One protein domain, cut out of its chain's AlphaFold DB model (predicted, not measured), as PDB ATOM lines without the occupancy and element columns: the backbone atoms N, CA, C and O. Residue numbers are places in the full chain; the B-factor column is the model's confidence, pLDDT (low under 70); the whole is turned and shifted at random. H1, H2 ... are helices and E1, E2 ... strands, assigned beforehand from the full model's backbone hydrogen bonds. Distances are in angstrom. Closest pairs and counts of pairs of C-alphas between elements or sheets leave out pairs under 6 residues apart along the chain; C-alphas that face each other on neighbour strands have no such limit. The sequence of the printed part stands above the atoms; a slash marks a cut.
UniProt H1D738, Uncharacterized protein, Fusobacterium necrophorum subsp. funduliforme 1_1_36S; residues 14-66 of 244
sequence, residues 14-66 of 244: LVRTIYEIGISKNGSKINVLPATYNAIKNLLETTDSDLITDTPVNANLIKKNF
ATOM      1  N   LEU A  14      20.384 -44.946  17.696       58.16
ATOM      2  CA  LEU A  14      21.425 -43.997  18.079       58.16
ATOM      3  C   LEU A  14      21.116 -42.671  17.397       58.16
ATOM      4  O   LEU A  14      21.235 -42.554  16.174       58.16
ATOM      5  N   VAL A  15      20.715 -41.687  18.197       58.91
ATOM      6  CA  VAL A  15      20.576 -40.296  17.770       58.91
ATOM      7  C   VAL A  15      21.774 -39.532  18.312       58.91
ATOM      8  O   VAL A  15      21.997 -39.496  19.520       58.91
ATOM      9  N   ARG A  16      22.577 -38.951  17.423       63.06
ATOM     10  CA  ARG A  16      23.647 -38.019  17.795       63.06
ATOM     11  C   ARG A  16      23.465 -36.723  17.029       63.06
ATOM     12  O   ARG A  16      23.330 -36.745  15.807       63.06
ATOM     13  N   THR A  17      23.491 -35.609  17.746       70.25
ATOM     14  CA  THR A  17      23.561 -34.279  17.144       70.25
ATOM     15  C   THR A  17      25.024 -33.954  16.884       70.25
ATOM     16  O   THR A  17      25.843 -34.012  17.799       70.25
ATOM     17  N   ILE A  18      25.368 -33.655  15.636       73.25
ATOM     18  CA  ILE A  18      26.682 -33.132  15.269       73.25
ATOM     19  C   ILE A  18      26.534 -31.636  15.035       73.25
ATOM     20  O   ILE A  18      25.750 -31.219  14.183       73.25
ATOM     21  N   TYR A  19      27.298 -30.849  15.786       74.38
ATOM     22  CA  TYR A  19      27.399 -29.409  15.594       74.38
ATOM     23  C   TYR A  19      28.585 -29.097  14.680       74.38
ATOM     24  O   TYR A  19      29.732 -29.419  14.984       74.38
ATOM     25  N   GLU A  20      28.301 -28.477  13.545       75.62
ATOM     26  CA  GLU A  20      29.277 -28.005  12.572       75.62
ATOM     27  C   GLU A  20      29.470 -26.494  12.761       75.62
ATOM     28  O   GLU A  20      28.601 -25.695  12.408       75.62
ATOM     29  N   ILE A  21      30.605 -26.095  13.339       77.00
ATOM     30  CA  ILE A  21      30.939 -24.688  13.614       77.00
ATOM     31  C   ILE A  21      31.579 -24.064  12.365       77.00
ATOM     32  O   ILE A  21      32.528 -24.616  11.809       77.00
ATOM     33  N   GLY A  22      31.080 -22.906  11.926       67.38
ATOM     34  CA  GLY A  22      31.561 -22.200  10.733       67.38
ATOM     35  C   GLY A  22      30.916 -22.658   9.422       67.38
ATOM     36  O   GLY A  22      31.337 -22.221   8.351       67.38
ATOM     37  N   ILE A  23      29.901 -23.524   9.487       73.19
ATOM     38  CA  ILE A  23      29.129 -23.989   8.330       73.19
ATOM     39  C   ILE A  23      27.703 -23.457   8.469       73.19
ATOM     40  O   ILE A  23      27.028 -23.714   9.462       73.19
ATOM     41  N   SER A  24      27.234 -22.692   7.483       68.44
ATOM     42  CA  SER A  24      25.835 -22.247   7.458       68.44
ATOM     43  C   SER A  24      24.894 -23.394   7.070       68.44
ATOM     44  O   SER A  24      25.313 -24.366   6.442       68.44
ATOM     45  N   LYS A  25      23.589 -23.247   7.343       65.19
ATOM     46  CA  LYS A  25      22.551 -24.208   6.906       65.19
ATOM     47  C   LYS A  25      22.554 -24.473   5.389       65.19
ATOM     48  O   LYS A  25      22.092 -25.521   4.956       65.19
ATOM     49  N   ASN A  26      23.113 -23.554   4.596       69.88
ATOM     50  CA  ASN A  26      23.212 -23.654   3.137       69.88
ATOM     51  C   ASN A  26      24.562 -24.235   2.660       69.88
ATOM     52  O   ASN A  26      24.820 -24.276   1.460       69.88
ATOM     53  N   GLY A  27      25.439 -24.661   3.576       63.72
ATOM     54  CA  GLY A  27      26.719 -25.306   3.265       63.72
ATOM     55  C   GLY A  27      27.891 -24.356   2.989       63.72
ATOM     56  O   GLY A  27      28.974 -24.817   2.620       63.72
ATOM     57  N   SER A  28      27.721 -23.042   3.174       71.94
ATOM     58  CA  SER A  28      28.825 -22.081   3.038       71.94
ATOM     59  C   SER A  28      29.783 -22.191   4.227       71.94
ATOM     60  O   SER A  28      29.342 -22.134   5.377       71.94
ATOM     61  N   LYS A  29      31.086 -22.316   3.952       75.12
ATOM     62  CA  LYS A  29      32.135 -22.456   4.973       75.12
ATOM     63  C   LYS A  29      32.815 -21.117   5.242       75.12
ATOM     64  O   LYS A  29      33.275 -20.471   4.305       75.12
ATOM     65  N   ILE A  30      32.909 -20.738   6.511       77.06
ATOM     66  CA  ILE A  30      33.664 -19.577   6.993       77.06
ATOM     67  C   ILE A  30      34.864 -20.095   7.785       77.06
ATOM     68  O   ILE A  30      34.733 -21.018   8.587       77.06
ATOM     69  N   ASN A  31      36.038 -19.504   7.569       72.06
ATOM     70  CA  ASN A  31      37.211 -19.809   8.383       72.06
ATOM     71  C   ASN A  31      37.017 -19.220   9.785       72.06
ATOM     72  O   ASN A  31      36.965 -18.003   9.949       72.06
ATOM     73  N   VAL A  32      36.912 -20.089  10.789       75.31
ATOM     74  CA  VAL A  32      36.754 -19.705  12.197       75.31
ATOM     75  C   VAL A  32      38.116 -19.757  12.882       75.31
ATOM     76  O   VAL A  32      38.871 -20.712  12.690       75.31
ATOM     77  N   LEU A  33      38.448 -18.738  13.682       82.31
ATOM     78  CA  LEU A  33      39.678 -18.758  14.472       82.31
ATOM     79  C   LEU A  33      39.639 -19.897  15.515       82.31
ATOM     80  O   LEU A  33      38.589 -20.171  16.098       82.31
ATOM     81  N   PRO A  34      40.782 -20.535  15.832       75.44
ATOM     82  CA  PRO A  34      40.826 -21.624  16.812       75.44
ATOM     83  C   PRO A  34      40.302 -21.241  18.206       75.44
ATOM     84  O   PRO A  34      39.705 -22.066  18.893       75.44
ATOM     85  N   ALA A  35      40.485 -19.982  18.618       75.31
ATOM     86  CA  ALA A  35      39.994 -19.479  19.901       75.31
ATOM     87  C   ALA A  35      38.457 -19.430  19.959       75.31
ATOM     88  O   ALA A  35      37.865 -19.896  20.932       75.31
ATOM     89  N   THR A  36      37.804 -18.935  18.903       75.69
ATOM     90  CA  THR A  36      36.337 -18.903  18.800       75.69
ATOM     91  C   THR A  36      35.750 -20.300  18.635       75.69
ATOM     92  O   THR A  36      34.730 -20.601  19.247       75.69
ATOM     93  N   TYR A  37      36.422 -21.191  17.899       78.69
ATOM     94  CA  TYR A  37      36.029 -22.600  17.814       78.69
ATOM     95  C   TYR A  37      36.017 -23.280  19.192       78.69
ATOM     96  O   TYR A  37      35.033 -23.920  19.556       78.69
ATOM     97  N   ASN A  38      37.080 -23.107  19.984       77.38
ATOM     98  CA  ASN A  38      37.176 -23.704  21.318       77.38
ATOM     99  C   ASN A  38      36.177 -23.091  22.310       77.38
ATOM    100  O   ASN A  38      35.620 -23.816  23.128       77.38
ATOM    101  N   ALA A  39      35.908 -21.785  22.218       77.81
ATOM    102  CA  ALA A  39      34.896 -21.130  23.043       77.81
ATOM    103  C   ALA A  39      33.490 -21.690  22.766       77.81
ATOM    104  O   ALA A  39      32.791 -22.085  23.696       77.81
ATOM    105  N   ILE A  40      33.105 -21.803  21.490       76.81
ATOM    106  CA  ILE A  40      31.803 -22.352  21.083       76.81
ATOM    107  C   ILE A  40      31.703 -23.840  21.445       76.81
ATOM    108  O   ILE A  40      30.668 -24.281  21.936       76.81
ATOM    109  N   LYS A  41      32.783 -24.611  21.266       78.44
ATOM    110  CA  LYS A  41      32.843 -26.018  21.678       78.44
ATOM    111  C   LYS A  41      32.604 -26.181  23.183       78.44
ATOM    112  O   LYS A  41      31.775 -26.994  23.573       78.44
ATOM    113  N   ASN A  42      33.292 -25.400  24.014       77.62
ATOM    114  CA  ASN A  42      33.141 -25.486  25.466       77.62
ATOM    115  C   ASN A  42      31.721 -25.099  25.907       77.62
ATOM    116  O   ASN A  42      31.168 -25.736  26.797       77.62
ATOM    117  N   LEU A  43      31.104 -24.105  25.258       76.00
ATOM    118  CA  LEU A  43      29.710 -23.720  25.513       76.00
ATOM    119  C   LEU A  43      28.719 -24.835  25.139       76.00
ATOM    120  O   LEU A  43      27.797 -25.109  25.903       76.00
ATOM    121  N   LEU A  44      28.940 -25.520  24.011       74.25
ATOM    122  CA  LEU A  44      28.131 -26.670  23.582       74.25
ATOM    123  C   LEU A  44      28.277 -27.895  24.499       74.25
ATOM    124  O   LEU A  44      27.375 -28.726  24.546       74.25
ATOM    125  N   GLU A  45      29.408 -28.036  25.193       72.56
ATOM    126  CA  GLU A  45      29.656 -29.144  26.126       72.56
ATOM    127  C   GLU A  45      29.117 -28.878  27.542       72.56
ATOM    128  O   GLU A  45      28.915 -29.828  28.294       72.56
ATOM    129  N   THR A  46      28.897 -27.613  27.921       67.31
ATOM    130  CA  THR A  46      28.636 -27.228  29.325       67.31
ATOM    131  C   THR A  46      27.253 -26.640  29.596       67.31
ATOM    132  O   THR A  46      26.865 -26.564  30.762       67.31
ATOM    133  N   THR A  47      26.492 -26.254  28.568       62.72
ATOM    134  CA  THR A  47      25.214 -25.542  28.744       62.72
ATOM    135  C   THR A  47      24.066 -26.208  27.985       62.72
ATOM    136  O   THR A  47      24.149 -26.384  26.775       62.72
ATOM    137  N   ASP A  48      22.965 -26.499  28.689       59.12
ATOM    138  CA  ASP A  48      21.696 -26.999  28.118       59.12
ATOM    139  C   ASP A  48      20.762 -25.866  27.627       59.12
ATOM    140  O   ASP A  48      19.633 -26.109  27.200       59.12
ATOM    141  N   SER A  49      21.203 -24.610  27.721       59.84
ATOM    142  CA  SER A  49      20.439 -23.410  27.360       59.84
ATOM    143  C   SER A  49      20.634 -22.983  25.900       59.84
ATOM    144  O   SER A  49      21.634 -23.332  25.274       59.84
ATOM    145  N   ASP A  50      19.718 -22.155  25.386       60.28
ATOM    146  CA  ASP A  50      19.770 -21.611  24.024       60.28
ATOM    147  C   ASP A  50      21.111 -20.915  23.723       60.28
ATOM    148  O   ASP A  50      21.480 -19.913  24.341       60.28
ATOM    149  N   LEU A  51      21.850 -21.455  22.750       66.94
ATOM    150  CA  LEU A  51      23.146 -20.934  22.324       66.94
ATOM    151  C   LEU A  51      22.961 -19.822  21.282       66.94
ATOM    152  O   LEU A  51      22.600 -20.088  20.134       66.94
ATOM    153  N   ILE A  52      23.278 -18.582  21.655       67.00
ATOM    154  CA  ILE A  52      23.338 -17.438  20.735       67.00
ATOM    155  C   ILE A  52      24.805 -17.183  20.385       67.00
ATOM    156  O   ILE A  52      25.616 -16.888  21.259       67.00
ATOM    157  N   THR A  53      25.163 -17.319  19.106       70.25
ATOM    158  CA  THR A  53      26.527 -17.068  18.615       70.25
ATOM    159  C   THR A  53      26.491 -16.303  17.296       70.25
ATOM    160  O   THR A  53      25.639 -16.561  16.448       70.25
ATOM    161  N   ASP A  54      27.453 -15.398  17.104       70.00
ATOM    162  CA  ASP A  54      27.611 -14.627  15.857       70.00
ATOM    163  C   ASP A  54      28.213 -15.468  14.715       70.00
ATOM    164  O   ASP A  54      28.205 -15.075  13.548       70.00
ATOM    165  N   THR A  55      28.761 -16.642  15.043       74.50
ATOM    166  CA  THR A  55      29.321 -17.589  14.075       74.50
ATOM    167  C   THR A  55      28.252 -18.606  13.681       74.50
ATOM    168  O   THR A  55      27.604 -19.161  14.565       74.50
ATOM    169  N   PRO A  56      28.065 -18.919  12.385       73.06
ATOM    170  CA  PRO A  56      27.074 -19.909  11.985       73.06
ATOM    171  C   PRO A  56      27.427 -21.291  12.548       73.06
ATOM    172  O   PRO A  56      28.521 -21.807  12.303       73.06
ATOM    173  N   VAL A  57      26.485 -21.894  13.275       71.56
ATOM    174  CA  VAL A  57      26.553 -23.280  13.756       71.56
ATOM    175  C   VAL A  57      25.406 -24.060  13.125       71.56
ATOM    176  O   VAL A  57      24.239 -23.688  13.262       71.56
ATOM    177  N   ASN A  58      25.727 -25.145  12.426       75.81
ATOM    178  CA  ASN A  58      24.730 -26.050  11.868       75.81
ATOM    179  C   ASN A  58      24.609 -27.306  12.741       75.81
ATOM    180  O   ASN A  58      25.613 -27.925  13.080       75.81
ATOM    181  N   ALA A  59      23.386 -27.690  13.102       71.81
ATOM    182  CA  ALA A  59      23.117 -28.873  13.913       71.81
ATOM    183  C   ALA A  59      22.516 -29.973  13.031       71.81
ATOM    184  O   ALA A  59      21.355 -29.900  12.628       71.81
ATOM    185  N   ASN A  60      23.304 -31.006  12.747       73.75
ATOM    186  CA  ASN A  60      22.873 -32.156  11.964       73.75
ATOM    187  C   ASN A  60      22.534 -33.328  12.893       73.75
ATOM    188  O   ASN A  60      23.389 -33.852  13.606       73.75
ATOM    189  N   LEU A  61      21.276 -33.766  12.863       72.75
ATOM    190  CA  LEU A  61      20.814 -34.948  13.592       72.75
ATOM    191  C   LEU A  61      21.129 -36.211  12.788       72.75
ATOM    192  O   LEU A  61      20.472 -36.504  11.788       72.75
ATOM    193  N   ILE A  62      22.099 -37.000  13.245       69.62
ATOM    194  CA  ILE A  62      22.374 -38.322  12.686       69.62
ATOM    195  C   ILE A  62      21.555 -39.350  13.456       69.62
ATOM    196  O   ILE A  62      21.815 -39.616  14.630       69.62
ATOM    197  N   LYS A  63      20.575 -39.948  12.773       68.38
ATOM    198  CA  LYS A  63      19.781 -41.069  13.283       68.38
ATOM    199  C   LYS A  63      20.246 -42.355  12.614       68.38
ATOM    200  O   LYS A  63      20.187 -42.474  11.391       68.38
ATOM    201  N   LYS A  64      20.701 -43.323  13.407       61.16
ATOM    202  CA  LYS A  64      20.970 -44.683  12.936       61.16
ATOM    203  C   LYS A  64      19.948 -45.629  13.553       61.16
ATOM    204  O   LYS A  64      19.982 -45.867  14.757       61.16
ATOM    205  N   ASN A  65      19.074 -46.163  12.706       58.59
ATOM    206  CA  ASN A  65      18.102 -47.180  13.088       58.59
ATOM    207  C   ASN A  65      18.728 -48.556  12.855       58.59
ATOM    208  O   ASN A  65      19.192 -48.842  11.746       58.59
ATOM    209  N   PHE A  66      18.770 -49.397  13.884       57.50
ATOM    210  CA  PHE A  66      19.138 -50.798  13.713       57.50
ATOM    211  C   PHE A  66      17.898 -51.569  13.240       57.50
ATOM    212  O   PHE A  66      16.844 -51.499  13.862       57.50
TER     213      PHE A  66
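This is residues 14 to 66 of the 244 residues of an uncharacterized protein of Fusobacterium necrophorum subsp. funduliforme 1_1_36S (UniProt H1D738). A long ribbon of two antiparallel strands, E1 and E2, has one helix, H1, near the end where E1 finishes and E2 begins. The printed part begins and ends at the ribbon's other end; residues 22 to 33 make a long loop before H1, and residues 45 to 50 stick out. The printed part has 53 residues, with E1, H1 and E2 in that order along the chain, and its class is mixed, helices and strands. It is only just loose, close to compact, with a radius of gyration of the C-alphas of 12.2 A, and spans 38 by 26 by 18 A.

E1, residues 14 to 21, starts at C-alpha 14 (21.425, -43.997, 18.079) and is 22.0 A long from first to last C-alpha. H1, residues 34 to 46, starts at C-alpha 34 (40.826, -21.624, 16.812) and is 18.3 A long. E2, residues 57 to 65, is 25.4 A long and ends at C-alpha 65 (18.102, -47.180, 13.088).

E1 and E2 are antiparallel neighbours, with 161 degrees between their directions. N 18 and O 60 are within hydrogen-bond range at 2.8 A, as are N 64 and O 14 at 2.9 A. The closest C-alphas of E1 and H1 are those of Ile 21 and Tyr 37, 6.9 A apart. In H1 every O i to N i+4 pair is within hydrogen-bond range.

The two C-alphas farthest apart, those of Ala 35 and Phe 66, are 38.1 A apart. The printed part has no cut. The link from E1 to H1 is long, 12 residues; that from H1 to E2 is short, 10 residues. The mean pLDDT of the printed part is 70.6; residues 14 to 16, 22, 24 to 27, 46 to 52 and 62 to 66 are under 70.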